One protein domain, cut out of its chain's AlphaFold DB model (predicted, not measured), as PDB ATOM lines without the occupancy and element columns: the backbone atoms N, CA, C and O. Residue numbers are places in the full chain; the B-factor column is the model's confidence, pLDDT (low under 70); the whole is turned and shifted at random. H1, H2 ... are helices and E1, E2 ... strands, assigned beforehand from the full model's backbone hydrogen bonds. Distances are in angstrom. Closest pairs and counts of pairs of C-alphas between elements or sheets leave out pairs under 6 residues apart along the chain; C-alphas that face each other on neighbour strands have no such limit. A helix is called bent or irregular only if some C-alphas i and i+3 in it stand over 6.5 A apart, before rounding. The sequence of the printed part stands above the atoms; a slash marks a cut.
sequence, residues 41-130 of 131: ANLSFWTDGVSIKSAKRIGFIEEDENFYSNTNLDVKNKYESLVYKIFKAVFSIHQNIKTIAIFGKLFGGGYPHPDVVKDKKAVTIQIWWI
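Overview. This is residues 41 to 130 of the 131 residues of an uncharacterized protein of Endozoicomonas sp. SM1973 (UniProt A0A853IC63). A strongly twisted antiparallel sheet, E2 E1 E3 E4, has bent helix H1 on one face. Residues 112 to 117 stick out. The 90 printed residues, of mixed class, are only just loose, close to compact: radius of gyration of the C-alphas 15.1 A, spans 53 by 26 by 19 A.

Arrangement. Start at E1, residues 41 to 47, a hairpin with E2, residues 52 to 56; N 44 and O 55 are within hydrogen-bond range, 2.8 A. E3, residues 100 to 107, is antiparallel to E1, N 43 and O 104 within range, 3.0 A. H1, residues 71 to 93, one helix by its hydrogen bonds, is bent: C-alphas 78 and 81 are 7.7 A apart. Arms H1a, to 78, and H1b, from 81, lie on the same face. In H1b 8 of 9 O i to N i+4 pairs are within range.

Along the chain. Find C-alpha 41 at (-41.788, 34.028, -0.365); E4, residues 125 to 129, ends with C-alpha 129 at (-54.386, 32.109, -2.087).

Size, cuts and confidence. The printed part has no cut; residues 120 to 130 are low-confidence.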
ATOM      1  N   ALA A  41     -41.564  33.520  -1.716       85.81
ATOM      2  CA  ALA A  41     -41.788  34.028  -0.365       85.81
ATOM      3  C   ALA A  41     -43.270  34.108  -0.008       85.81
ATOM      4  O   ALA A  41     -44.109  34.401  -0.855       85.81
ATOM      5  N   ASN A  42     -43.601  33.895   1.265       88.50
ATOM      6  CA  ASN A  42     -44.944  34.207   1.753       88.50
ATOM      7  C   ASN A  42     -45.073  35.719   1.942       88.50
ATOM      8  O   ASN A  42     -44.265  36.309   2.662       88.50
ATOM      9  N   LEU A  43     -46.110  36.296   1.347       90.75
ATOM     10  CA  LEU A  43     -46.492  37.693   1.497       90.75
ATOM     11  C   LEU A  43     -47.986  37.751   1.806       90.75
ATOM     12  O   LEU A  43     -48.769  36.978   1.267       90.75
ATOM     13  N   SER A  44     -48.398  38.655   2.680       91.44
ATOM     14  CA  SER A  44     -49.809  38.888   2.971       91.44
ATOM     15  C   SER A  44     -50.094  40.370   3.125       91.44
ATOM     16  O   SER A  44     -49.225  41.117   3.581       91.44
ATOM     17  N   PHE A  45     -51.305  40.782   2.755       92.69
ATOM     18  CA  PHE A  45     -51.815  42.125   3.012       92.69
ATOM     19  C   PHE A  45     -52.906  42.050   4.067       92.69
ATOM     20  O   PHE A  45     -53.866  41.290   3.949       92.69
ATOM     21  N   TRP A  46     -52.726  42.842   5.111       93.88
ATOM     22  CA  TRP A  46     -53.666  42.994   6.204       93.88
ATOM     23  C   TRP A  46     -54.346  44.342   6.053       93.88
ATOM     24  O   TRP A  46     -53.662  45.326   5.778       93.88
ATOM     25  N   THR A  47     -55.660  44.406   6.250       94.56
ATOM     26  CA  THR A  47     -56.388  45.680   6.224       94.56
ATOM     27  C   THR A  47     -57.590  45.681   7.153       94.56
ATOM     28  O   THR A  47     -58.277  44.669   7.298       94.56
ATOM     29  N   ASP A  48     -57.833  46.828   7.774       94.06
ATOM     30  CA  ASP A  48     -59.040  47.177   8.530       94.06
ATOM     31  C   ASP A  48     -60.033  48.018   7.706       94.06
ATOM     32  O   ASP A  48     -61.009  48.539   8.241       94.06
ATOM     33  N   GLY A  49     -59.774  48.172   6.404       93.31
ATOM     34  CA  GLY A  49     -60.548  49.022   5.503       93.31
ATOM     35  C   GLY A  49     -60.078  50.476   5.441       93.31
ATOM     36  O   GLY A  49     -60.555  51.205   4.573       93.31
ATOM     37  N   VAL A  50     -59.140  50.888   6.300       94.31
ATOM     38  CA  VAL A  50     -58.559  52.243   6.324       94.31
ATOM     39  C   VAL A  50     -57.094  52.224   5.901       94.31
ATOM     40  O   VAL A  50     -56.649  53.115   5.184       94.31
ATOM     41  N   SER A  51     -56.341  51.211   6.333       94.25
ATOM     42  CA  SER A  51     -54.914  51.083   6.036       94.25
ATOM     43  C   SER A  51     -54.539  49.669   5.599       94.25
ATOM     44  O   SER A  51     -55.256  48.705   5.881       94.25
ATOM     45  N   ILE A  52     -53.405  49.533   4.902       93.38
ATOM     46  CA  ILE A  52     -52.848  48.238   4.487       93.38
ATOM     47  C   ILE A  52     -51.445  48.058   5.066       93.38
ATOM     48  O   ILE A  52     -50.555  48.876   4.816       93.38
ATOM     49  N   LYS A  53     -51.230  46.932   5.754       92.69
ATOM     50  CA  LYS A  53     -49.910  46.473   6.208       92.69
ATOM     51  C   LYS A  53     -49.488  45.208   5.473       92.69
ATOM     52  O   LYS A  53     -50.274  44.267   5.349       92.69
ATOM     53  N   SER A  54     -48.237  45.173   5.028       92.44
ATOM     54  CA  SER A  54     -47.628  43.987   4.423       92.44
ATOM     55  C   SER A  54     -47.002  43.106   5.500       92.44
ATOM     56  O   SER A  54     -46.444  43.612   6.470       92.44
ATOM     57  N   ALA A  55     -47.080  41.788   5.341       91.38
ATOM     58  CA  ALA A  55     -46.475  40.845   6.274       91.38
ATOM     59  C   ALA A  55     -45.845  39.637   5.581       91.38
ATOM     60  O   ALA A  55     -46.425  39.052   4.663       91.38
ATOM     61  N   LYS A  56     -44.677  39.234   6.089       90.00
ATOM     62  CA  LYS A  56     -44.003  37.965   5.798       90.00
ATOM     63  C   LYS A  56     -44.517  36.870   6.738       90.00
ATOM     64  O   LYS A  56     -45.283  37.121   7.665       90.00
ATOM     65  N   ARG A  57     -44.050  35.629   6.552       85.44
ATOM     66  CA  ARG A  57     -44.491  34.464   7.354       85.44
ATOM     67  C   ARG A  57     -44.420  34.688   8.872       85.44
ATOM     68  O   ARG A  57     -45.240  34.142   9.606       85.44
ATOM     69  N   ILE A  58     -43.417  35.434   9.331       86.62
ATOM     70  CA  ILE A  58     -43.094  35.586  10.755       86.62
ATOM     71  C   ILE A  58     -43.550  36.915  11.370       86.62
ATOM     72  O   ILE A  58     -43.462  37.046  12.586       86.62
ATOM     73  N   GLY A  59     -44.036  37.878  10.584       90.00
ATOM     74  CA  GLY A  59     -44.367  39.207  11.102       90.00
ATOM     75  C   GLY A  59     -44.696  40.226  10.019       90.00
ATOM     76  O   GLY A  59     -44.586  39.930   8.827       90.00
ATOM     77  N   PHE A  60     -45.103  41.421  10.446       92.00
ATOM     78  CA  PHE A  60     -45.231  42.568   9.552       92.00
ATOM     79  C   PHE A  60     -43.865  42.941   8.962       92.00
ATOM     80  O   PHE A  60     -42.827  42.604   9.528       92.00
ATOM     81  N   ILE A  61     -43.895  43.537   7.775       91.00
ATOM     82  CA  ILE A  61     -42.722  44.106   7.116       91.00
ATOM     83  C   ILE A  61     -42.719  45.587   7.492       91.00
ATOM     84  O   ILE A  61     -43.704  46.276   7.209       91.00
ATOM     85  N   GLU A  62     -41.658  46.034   8.157       88.19
ATOM     86  CA  GLU A  62     -41.482  47.442   8.529       88.19
ATOM     87  C   GLU A  62     -41.200  48.306   7.287       88.19
ATOM     88  O   GLU A  62     -40.821  47.792   6.233       88.19
ATOM     89  N   GLU A  63     -41.422  49.617   7.383       80.12
ATOM     90  CA  GLU A  63     -41.321  50.531   6.232       80.12
ATOM     91  C   GLU A  63     -39.907  50.611   5.638       80.12
ATOM     92  O   GLU A  63     -39.753  50.799   4.432       80.12
ATOM     93  N   ASP A  64     -38.883  50.432   6.471       83.19
ATOM     94  CA  ASP A  64     -37.464  50.433   6.115       83.19
ATOM     95  C   ASP A  64     -36.890  49.020   5.893       83.19
ATOM     96  O   ASP A  64     -35.716  48.866   5.540       83.19
ATOM     97  N   GLU A  65     -37.701  47.969   6.059       84.94
ATOM     98  CA  GLU A  65     -37.250  46.596   5.865       84.94
ATOM     99  C   GLU A  65     -37.122  46.264   4.371       84.94
ATOM    100  O   GLU A  65     -38.111  46.156   3.641       84.94
ATOM    101  N   ASN A  66     -35.895  45.978   3.924       81.00
ATOM    102  CA  ASN A  66     -35.651  45.475   2.575       81.00
ATOM    103  C   ASN A  66     -36.124  44.018   2.419       81.00
ATOM    104  O   ASN A  66     -35.364  43.065   2.618       81.00
ATOM    105  N   PHE A  67     -37.383  43.842   2.022       81.56
ATOM    106  CA  PHE A  67     -37.974  42.542   1.714       81.56
ATOM    107  C   PHE A  67     -38.066  42.331   0.197       81.56
ATOM    108  O   PHE A  67     -38.922  42.906  -0.474       81.56
ATOM    109  N   TYR A  68     -37.194  41.474  -0.355       78.38
ATOM    110  CA  TYR A  68     -37.092  41.222  -1.805       78.38
ATOM    111  C   TYR A  68     -36.877  42.510  -2.622       78.38
ATOM    112  O   TYR A  68     -37.623  42.790  -3.561       78.38
ATOM    113  N   SER A  69     -35.867  43.309  -2.268       74.69
ATOM    114  CA  SER A  69     -35.525  44.561  -2.968       74.69
ATOM    115  C   SER A  69     -36.681  45.566  -3.005       74.69
ATOM    116  O   SER A  69     -36.897  46.218  -4.021       74.69
ATOM    117  N   ASN A  70     -37.453  45.654  -1.918       74.19
ATOM    118  CA  ASN A  70     -38.658  46.486  -1.784       74.19
ATOM    119  C   ASN A  70     -39.804  46.151  -2.755       74.19
ATOM    120  O   ASN A  70     -40.776  46.903  -2.850       74.19
ATOM    121  N   THR A  71     -39.758  44.997  -3.433       77.75
ATOM    122  CA  THR A  71     -40.821  44.603  -4.375       77.75
ATOM    123  C   THR A  71     -42.182  44.452  -3.680       77.75
ATOM    124  O   THR A  71     -43.231  44.588  -4.304       77.75
ATOM    125  N   ASN A  72     -42.208  44.199  -2.368       78.88
ATOM    126  CA  ASN A  72     -43.448  44.198  -1.589       78.88
ATOM    127  C   ASN A  72     -44.209  45.530  -1.672       78.88
ATOM    128  O   ASN A  72     -45.438  45.505  -1.622       78.88
ATOM    129  N   LEU A  73     -43.511  46.665  -1.788       83.19
ATOM    130  CA  LEU A  73     -44.135  47.980  -1.904       83.19
ATOM    131  C   LEU A  73     -44.787  48.156  -3.277       83.19
ATOM    132  O   LEU A  73     -45.959  48.520  -3.347       83.19
ATOM    133  N   ASP A  74     -44.078  47.809  -4.352       83.94
ATOM    134  CA  ASP A  74     -44.615  47.849  -5.720       83.94
ATOM    135  C   ASP A  74     -45.870  46.986  -5.848       83.94
ATOM    136  O   ASP A  74     -46.886  47.385  -6.420       83.94
ATOM    137  N   VAL A  75     -45.817  45.795  -5.260       85.25
ATOM    138  CA  VAL A  75     -46.921  44.846  -5.289       85.25
ATOM    139  C   VAL A  75     -48.083  45.311  -4.402       85.25
ATOM    140  O   VAL A  75     -49.239  45.197  -4.815       85.25
ATOM    141  N   LYS A  76     -47.809  45.897  -3.227       87.75
ATOM    142  CA  LYS A  76     -48.835  46.535  -2.385       87.75
ATOM    143  C   LYS A  76     -49.547  47.637  -3.163       87.75
ATOM    144  O   LYS A  76     -50.768  47.603  -3.248       87.75
ATOM    145  N   ASN A  77     -48.799  48.549  -3.783       88.88
ATOM    146  CA  ASN A  77     -49.353  49.663  -4.554       88.88
ATOM    147  C   ASN A  77     -50.188  49.159  -5.740       88.88
ATOM    148  O   ASN A  77     -51.292  49.642  -5.982       88.88
ATOM    149  N   LYS A  78     -49.708  48.125  -6.444       89.56
ATOM    150  CA  LYS A  78     -50.433  47.498  -7.558       89.56
ATOM    151  C   LYS A  78     -51.784  46.913  -7.136       89.56
ATOM    152  O   LYS A  78     -52.744  46.988  -7.903       89.56
ATOM    153  N   TYR A  79     -51.866  46.306  -5.951       90.50
ATOM    154  CA  TYR A  79     -53.065  45.597  -5.491       90.50
ATOM    155  C   TYR A  79     -53.886  46.345  -4.436       90.50
ATOM    156  O   TYR A  79     -54.938  45.848  -4.043       90.50
ATOM    157  N   GLU A  80     -53.479  47.540  -4.012       92.44
ATOM    158  CA  GLU A  80     -54.134  48.317  -2.955       92.44
ATOM    159  C   GLU A  80     -55.646  48.473  -3.182       92.44
ATOM    160  O   GLU A  80     -56.457  48.126  -2.321       92.44
ATOM    161  N   SER A  81     -56.048  48.900  -4.384       94.12
ATOM    162  CA  SER A  81     -57.468  49.047  -4.727       94.12
ATOM    163  C   SER A  81     -58.237  47.724  -4.610       94.12
ATOM    164  O   SER A  81     -59.379  47.703  -4.146       94.12
ATOM    165  N   LEU A  82     -57.618  46.608  -5.006       94.12
ATOM    166  CA  LEU A  82     -58.231  45.283  -4.925       94.12
ATOM    167  C   LEU A  82     -58.383  44.826  -3.470       94.12
ATOM    168  O   LEU A  82     -59.435  44.307  -3.110       94.12
ATOM    169  N   VAL A  83     -57.379  45.070  -2.625       94.38
ATOM    170  CA  VAL A  83     -57.417  44.741  -1.192       94.38
ATOM    171  C   VAL A  83     -58.594  45.440  -0.508       94.38
ATOM    172  O   VAL A  83     -59.378  44.788   0.180       94.38
ATOM    173  N   TYR A  84     -58.789  46.739  -0.758       95.75
ATOM    174  CA  TYR A  84     -59.940  47.461  -0.210       95.75
ATOM    175  C   TYR A  84     -61.279  46.971  -0.774       95.75
ATOM    176  O   TYR A  84     -62.265  46.902  -0.038       95.75
ATOM    177  N   LYS A  85     -61.342  46.604  -2.062       95.69
ATOM    178  CA  LYS A  85     -62.552  46.003  -2.654       95.69
ATOM    179  C   LYS A  85     -62.904  44.676  -1.982       95.69
ATOM    180  O   LYS A  85     -64.068  44.468  -1.653       95.69
ATOM    181  N   ILE A  86     -61.911  43.820  -1.731       94.75
ATOM    182  CA  ILE A  86     -62.099  42.550  -1.019       94.75
ATOM    183  C   ILE A  86     -62.587  42.815   0.407       94.75
ATOM    184  O   ILE A  86     -63.570  42.207   0.820       94.75
ATOM    185  N   PHE A  87     -61.978  43.760   1.133       94.62
ATOM    186  CA  PHE A  87     -62.448  44.132   2.471       94.62
ATOM    187  C   PHE A  87     -63.918  44.547   2.467       94.62
ATOM    188  O   PHE A  87     -64.696  44.029   3.260       94.62
ATOM    189  N   LYS A  88     -64.325  45.422   1.539       95.25
ATOM    190  CA  LYS A  88     -65.724  45.862   1.426       95.25
ATOM    191  C   LYS A  88     -66.678  44.707   1.120       95.25
ATOM    192  O   LYS A  88     -67.731  44.630   1.746       95.25
ATOM    193  N   ALA A  89     -66.311  43.814   0.201       95.12
ATOM    194  CA  ALA A  89     -67.124  42.648  -0.152       95.12
ATOM    195  C   ALA A  89     -67.264  41.661   1.019       95.12
ATOM    196  O   ALA A  89     -68.338  41.124   1.272       95.12
ATOM    197  N   VAL A  90     -66.190  41.448   1.777       93.75
ATOM    198  CA  VAL A  90     -66.214  40.601   2.974       93.75
ATOM    199  C   VAL A  90     -67.040  41.257   4.086       93.75
ATOM    200  O   VAL A  90     -67.877  40.600   4.704       93.75
ATOM    201  N   PHE A  91     -66.872  42.563   4.305       93.69
ATOM    202  CA  PHE A  91     -67.610  43.324   5.312       93.69
ATOM    203  C   PHE A  91     -69.118  43.386   5.023       93.69
ATOM    204  O   PHE A  91     -69.919  43.321   5.953       93.69
ATOM    205  N   SER A  92     -69.529  43.448   3.748       93.94
ATOM    206  CA  SER A  92     -70.953  43.432   3.385       93.94
ATOM    207  C   SER A  92     -71.646  42.112   3.729       93.94
ATOM    208  O   SER A  92     -72.853  42.103   3.948       93.94
ATOM    209  N   ILE A  93     -70.892  41.011   3.797       94.94
ATOM    210  CA  ILE A  93     -71.387  39.687   4.201       94.94
ATOM    211  C   ILE A  93     -71.265  39.514   5.724       94.94
ATOM    212  O   ILE A  93     -72.132  38.930   6.370       94.94
ATOM    213  N   HIS A  94     -70.200  40.055   6.318       92.00
ATOM    214  CA  HIS A  94     -69.854  39.875   7.723       92.00
ATOM    215  C   HIS A  94     -69.495  41.215   8.389       92.00
ATOM    216  O   HIS A  94     -68.325  41.574   8.536       92.00
ATOM    217  N   GLN A  95     -70.515  41.931   8.868       88.94
ATOM    218  CA  GLN A  95     -70.383  43.296   9.410       88.94
ATOM    219  C   GLN A  95     -69.556  43.407  10.707       88.94
ATOM    220  O   GLN A  95     -69.159  44.499  11.099       88.94
ATOM    221  N   ASN A  96     -69.261  42.287  11.375       90.44
ATOM    222  CA  ASN A  96     -68.477  42.265  12.615       90.44
ATOM    223  C   ASN A  96     -66.964  42.084  12.382       90.44
ATOM    224  O   ASN A  96     -66.195  41.998  13.344       90.44
ATOM    225  N   ILE A  97     -66.518  41.994  11.126       89.94
ATOM    226  CA  ILE A  97     -65.098  41.834  10.804       89.94
ATOM    227  C   ILE A  97     -64.374  43.167  10.987       89.94
ATOM    228  O   ILE A  97     -64.724  44.176  10.385       89.94
ATOM    229  N   LYS A  98     -63.315  43.146  11.801       91.56
ATOM    230  CA  LYS A  98     -62.451  44.311  12.044       91.56
ATOM    231  C   LYS A  98     -61.236  44.362  11.125       91.56
ATOM    232  O   LYS A  98     -60.658  45.420  10.915       91.56
ATOM    233  N   THR A  99     -60.775  43.213  10.646       92.12
ATOM    234  CA  THR A  99     -59.553  43.101   9.843       92.12
ATOM    235  C   THR A  99     -59.630  41.841   8.995       92.12
ATOM    236  O   THR A  99     -60.075  40.804   9.488       92.12
ATOM    237  N   ILE A 100     -59.155  41.915   7.755       92.69
ATOM    238  CA  ILE A 100     -58.887  40.738   6.925       92.69
ATOM    239  C   ILE A 100     -57.387  40.593   6.695       92.69
ATOM    240  O   ILE A 100     -56.646  41.578   6.697       92.69
ATOM    241  N   ALA A 101     -56.963  39.358   6.456       92.00
ATOM    242  CA  ALA A 101     -55.633  39.033   5.977       92.00
ATOM    243  C   ALA A 101     -55.779  38.261   4.671       92.00
ATOM    244  O   ALA A 101     -56.462  37.240   4.627       92.00
ATOM    245  N   ILE A 102     -55.147  38.754   3.615       91.56
ATOM    246  CA  ILE A 102     -55.124  38.107   2.308       91.56
ATOM    247  C   ILE A 102     -53.722  37.524   2.151       91.56
ATOM    248  O   ILE A 102     -52.742  38.258   2.288       91.56
ATOM    249  N   PHE A 103     -53.607  36.217   1.910       89.69
ATOM    250  CA  PHE A 103     -52.324  35.518   1.817       89.69
ATOM    251  C   PHE A 103     -51.950  35.238   0.365       89.69
ATOM    252  O   PHE A 103     -52.783  34.899  -0.467       89.69
ATOM    253  N   GLY A 104     -50.670  35.381   0.053       87.69
ATOM    254  CA  GLY A 104     -50.139  35.231  -1.287       87.69
ATOM    255  C   GLY A 104     -48.716  34.692  -1.293       87.69
ATOM    256  O   GLY A 104     -48.031  34.591  -0.267       87.69
ATOM    257  N   LYS A 105     -48.265  34.355  -2.495       86.00
ATOM    258  CA  LYS A 105     -46.881  33.994  -2.770       86.00
ATOM    259  C   LYS A 105     -46.251  35.062  -3.646       86.00
ATOM    260  O   LYS A 105     -46.769  35.330  -4.723       86.00
ATOM    261  N   LEU A 106     -45.151  35.644  -3.185       86.38
ATOM    262  CA  LEU A 106     -44.285  36.502  -3.984       86.38
ATOM    263  C   LEU A 106     -43.239  35.615  -4.680       86.38
ATOM    264  O   LEU A 106     -42.478  34.925  -4.000       86.38
ATOM    265  N   PHE A 107     -43.221  35.594  -6.012       83.31
ATOM    266  CA  PHE A 107     -42.342  34.733  -6.815       83.31
ATOM    267  C   PHE A 107     -41.977  35.388  -8.159       83.31
ATOM    268  O   PHE A 107     -42.633  36.325  -8.603       83.31
ATOM    269  N   GLY A 108     -40.930  34.904  -8.828       78.88
ATOM    270  CA  GLY A 108     -40.424  35.491 -10.076       78.88
ATOM    271  C   GLY A 108     -39.213  36.403  -9.855       78.88
ATOM    272  O   GLY A 108     -38.443  36.194  -8.921       78.88
ATOM    273  N   GLY A 109     -39.003  37.370 -10.752       71.19
ATOM    274  CA  GLY A 109     -37.840  38.273 -10.744       71.19
ATOM    275  C   GLY A 109     -36.569  37.706 -11.399       71.19
ATOM    276  O   GLY A 109     -35.675  38.463 -11.765       71.19
ATOM    277  N   GLY A 110     -36.489  36.390 -11.622       68.56
ATOM    278  CA  GLY A 110     -35.392  35.774 -12.368       68.56
ATOM    279  C   GLY A 110     -35.768  34.418 -12.955       68.56
ATOM    280  O   GLY A 110     -36.387  33.598 -12.283       68.56
ATOM    281  N   TYR A 111     -35.368  34.181 -14.206       74.62
ATOM    282  CA  TYR A 111     -35.502  32.894 -14.888       74.62
ATOM    283  C   TYR A 111     -34.119  32.460 -15.397       74.62
ATOM    284  O   TYR A 111     -33.639  32.999 -16.397       74.62
ATOM    285  N   PRO A 112     -33.407  31.576 -14.674       71.06
ATOM    286  CA  PRO A 112     -32.022  31.232 -14.976       71.06
ATOM    287  C   PRO A 112     -31.957  30.166 -16.076       71.06
ATOM    288  O   PRO A 112     -31.666  29.005 -15.808       71.06
ATOM    289  N   HIS A 113     -32.234  30.565 -17.316       80.62
ATOM    290  CA  HIS A 113     -32.133  29.690 -18.482       80.62
ATOM    291  C   HIS A 113     -31.231  30.327 -19.547       80.62
ATOM    292  O   HIS A 113     -31.405  31.513 -19.828       80.62
ATOM    293  N   PRO A 114     -30.279  29.584 -20.144       82.31
ATOM    294  CA  PRO A 114     -29.322  30.137 -21.107       82.31
ATOM    295  C   PRO A 114     -29.997  30.760 -22.337       82.31
ATOM    296  O   PRO A 114     -29.549  31.799 -22.811       82.31
ATOM    297  N   ASP A 115     -31.119  30.189 -22.779       88.81
ATOM    298  CA  ASP A 115     -31.882  30.699 -23.930       88.81
ATOM    299  C   ASP A 115     -32.863  31.833 -23.585       88.81
ATOM    300  O   ASP A 115     -33.565  32.338 -24.459       88.81
ATOM    301  N   VAL A 116     -32.944  32.245 -22.316       82.81
ATOM    302  CA  VAL A 116     -33.806  33.351 -21.888       82.81
ATOM    303  C   VAL A 116     -32.936  34.529 -21.487       82.81
ATOM    304  O   VAL A 116     -32.266  34.528 -20.453       82.81
ATOM    305  N   VAL A 117     -32.961  35.570 -22.319       79.94
ATOM    306  CA  VAL A 117     -32.263  36.821 -22.025       79.94
ATOM    307  C   VAL A 117     -32.810  37.394 -20.720       79.94
ATOM    308  O   VAL A 117     -34.018  37.552 -20.547       79.94
ATOM    309  N   LYS A 118     -31.905  37.715 -19.792       75.06
ATOM    310  CA  LYS A 118     -32.271  38.327 -18.514       75.06
ATOM    311  C   LYS A 118     -32.936  39.677 -18.761       75.06
ATOM    312  O   LYS A 118     -32.266  40.635 -19.146       75.06
ATOM    313  N   ASP A 119     -34.226  39.762 -18.467       72.75
ATOM    314  CA  ASP A 119     -34.939  41.031 -18.442       72.75
ATOM    315  C   ASP A 119     -34.868  41.642 -17.038       72.75
ATOM    316  O   ASP A 119     -35.423  41.114 -16.076       72.75
ATOM    317  N   LYS A 120     -34.188  42.786 -16.920       64.50
ATOM    318  CA  LYS A 120     -34.091  43.545 -15.662       64.50
ATOM    319  C   LYS A 120     -35.418  44.197 -15.254       64.50
ATOM    320  O   LYS A 120     -35.518  44.692 -14.139       64.50
ATOM    321  N   LYS A 121     -36.409  44.226 -16.151       62.09
ATOM    322  CA  LYS A 121     -37.769  44.714 -15.898       62.09
ATOM    323  C   LYS A 121     -38.736  43.592 -15.523       62.09
ATOM    324  O   LYS A 121     -39.908  43.882 -15.290       62.09
ATOM    325  N   ALA A 122     -38.285  42.335 -15.477       59.34
ATOM    326  CA  ALA A 122     -39.123  41.215 -15.073       59.34
ATOM    327  C   ALA A 122     -39.647  41.449 -13.648       59.34
ATOM    328  O   ALA A 122     -38.893  41.439 -12.677       59.34
ATOM    329  N   VAL A 123     -40.953  41.692 -13.537       56.03
ATOM    330  CA  VAL A 123     -41.598  42.029 -12.268       56.03
ATOM    331  C   VAL A 123     -41.875  40.750 -11.490       56.03
ATOM    332  O   VAL A 123     -42.363  39.762 -12.040       56.03
ATOM    333  N   THR A 124     -41.605  40.775 -10.191       60.78
ATOM    334  CA  THR A 124     -42.022  39.716  -9.275       60.78
ATOM    335  C   THR A 124     -43.551  39.653  -9.247       60.78
ATOM    336  O   THR A 124     -44.236  40.645  -8.987       60.78
ATOM    337  N   ILE A 125     -44.102  38.486  -9.554       59.47
ATOM    338  CA  ILE A 125     -45.539  38.246  -9.606       59.47
ATOM    339  C   ILE A 125     -45.996  37.814  -8.210       59.47
ATOM    340  O   ILE A 125     -45.305  37.092  -7.491       59.47
ATOM    341  N   GLN A 126     -47.183  38.271  -7.816       56.25
ATOM    342  CA  GLN A 126     -47.885  37.744  -6.654       56.25
ATOM    343  C   GLN A 126     -49.093  36.935  -7.118       56.25
ATOM    344  O   GLN A 126     -49.925  37.456  -7.862       56.25
ATOM    345  N   ILE A 127     -49.193  35.688  -6.654       58.41
ATOM    346  CA  ILE A 127     -50.417  34.879  -6.741       58.41
ATOM    347  C   ILE A 127     -51.087  34.887  -5.368       58.41
ATOM    348  O   ILE A 127     -50.420  34.758  -4.337       58.41
ATOM    349  N   TRP A 128     -52.404  35.071  -5.364       56.69
ATOM    350  CA  TRP A 128     -53.246  35.093  -4.173       56.69
ATOM    351  C   TRP A 128     -53.805  33.702  -3.879       56.69
ATOM    352  O   TRP A 128     -54.327  33.045  -4.774       56.69
ATOM    353  N   TRP A 129     -53.719  33.289  -2.618       51.25
ATOM    354  CA  TRP A 129     -54.386  32.109  -2.087       51.25
ATOM    355  C   TRP A 129     -55.622  32.590  -1.335       51.25
ATOM    356  O   TRP A 129     -55.508  33.284  -0.324       51.25
ATOM    357  N   ILE A 130     -56.802  32.264  -1.853       37.19
ATOM    358  CA  ILE A 130     -58.039  32.365  -1.081       37.19
ATOM    359  C   ILE A 130     -58.217  30.986  -0.446       37.19
ATOM    360  O   ILE A 130     -58.501  30.022  -1.151       37.19
TER     361      ILE A 130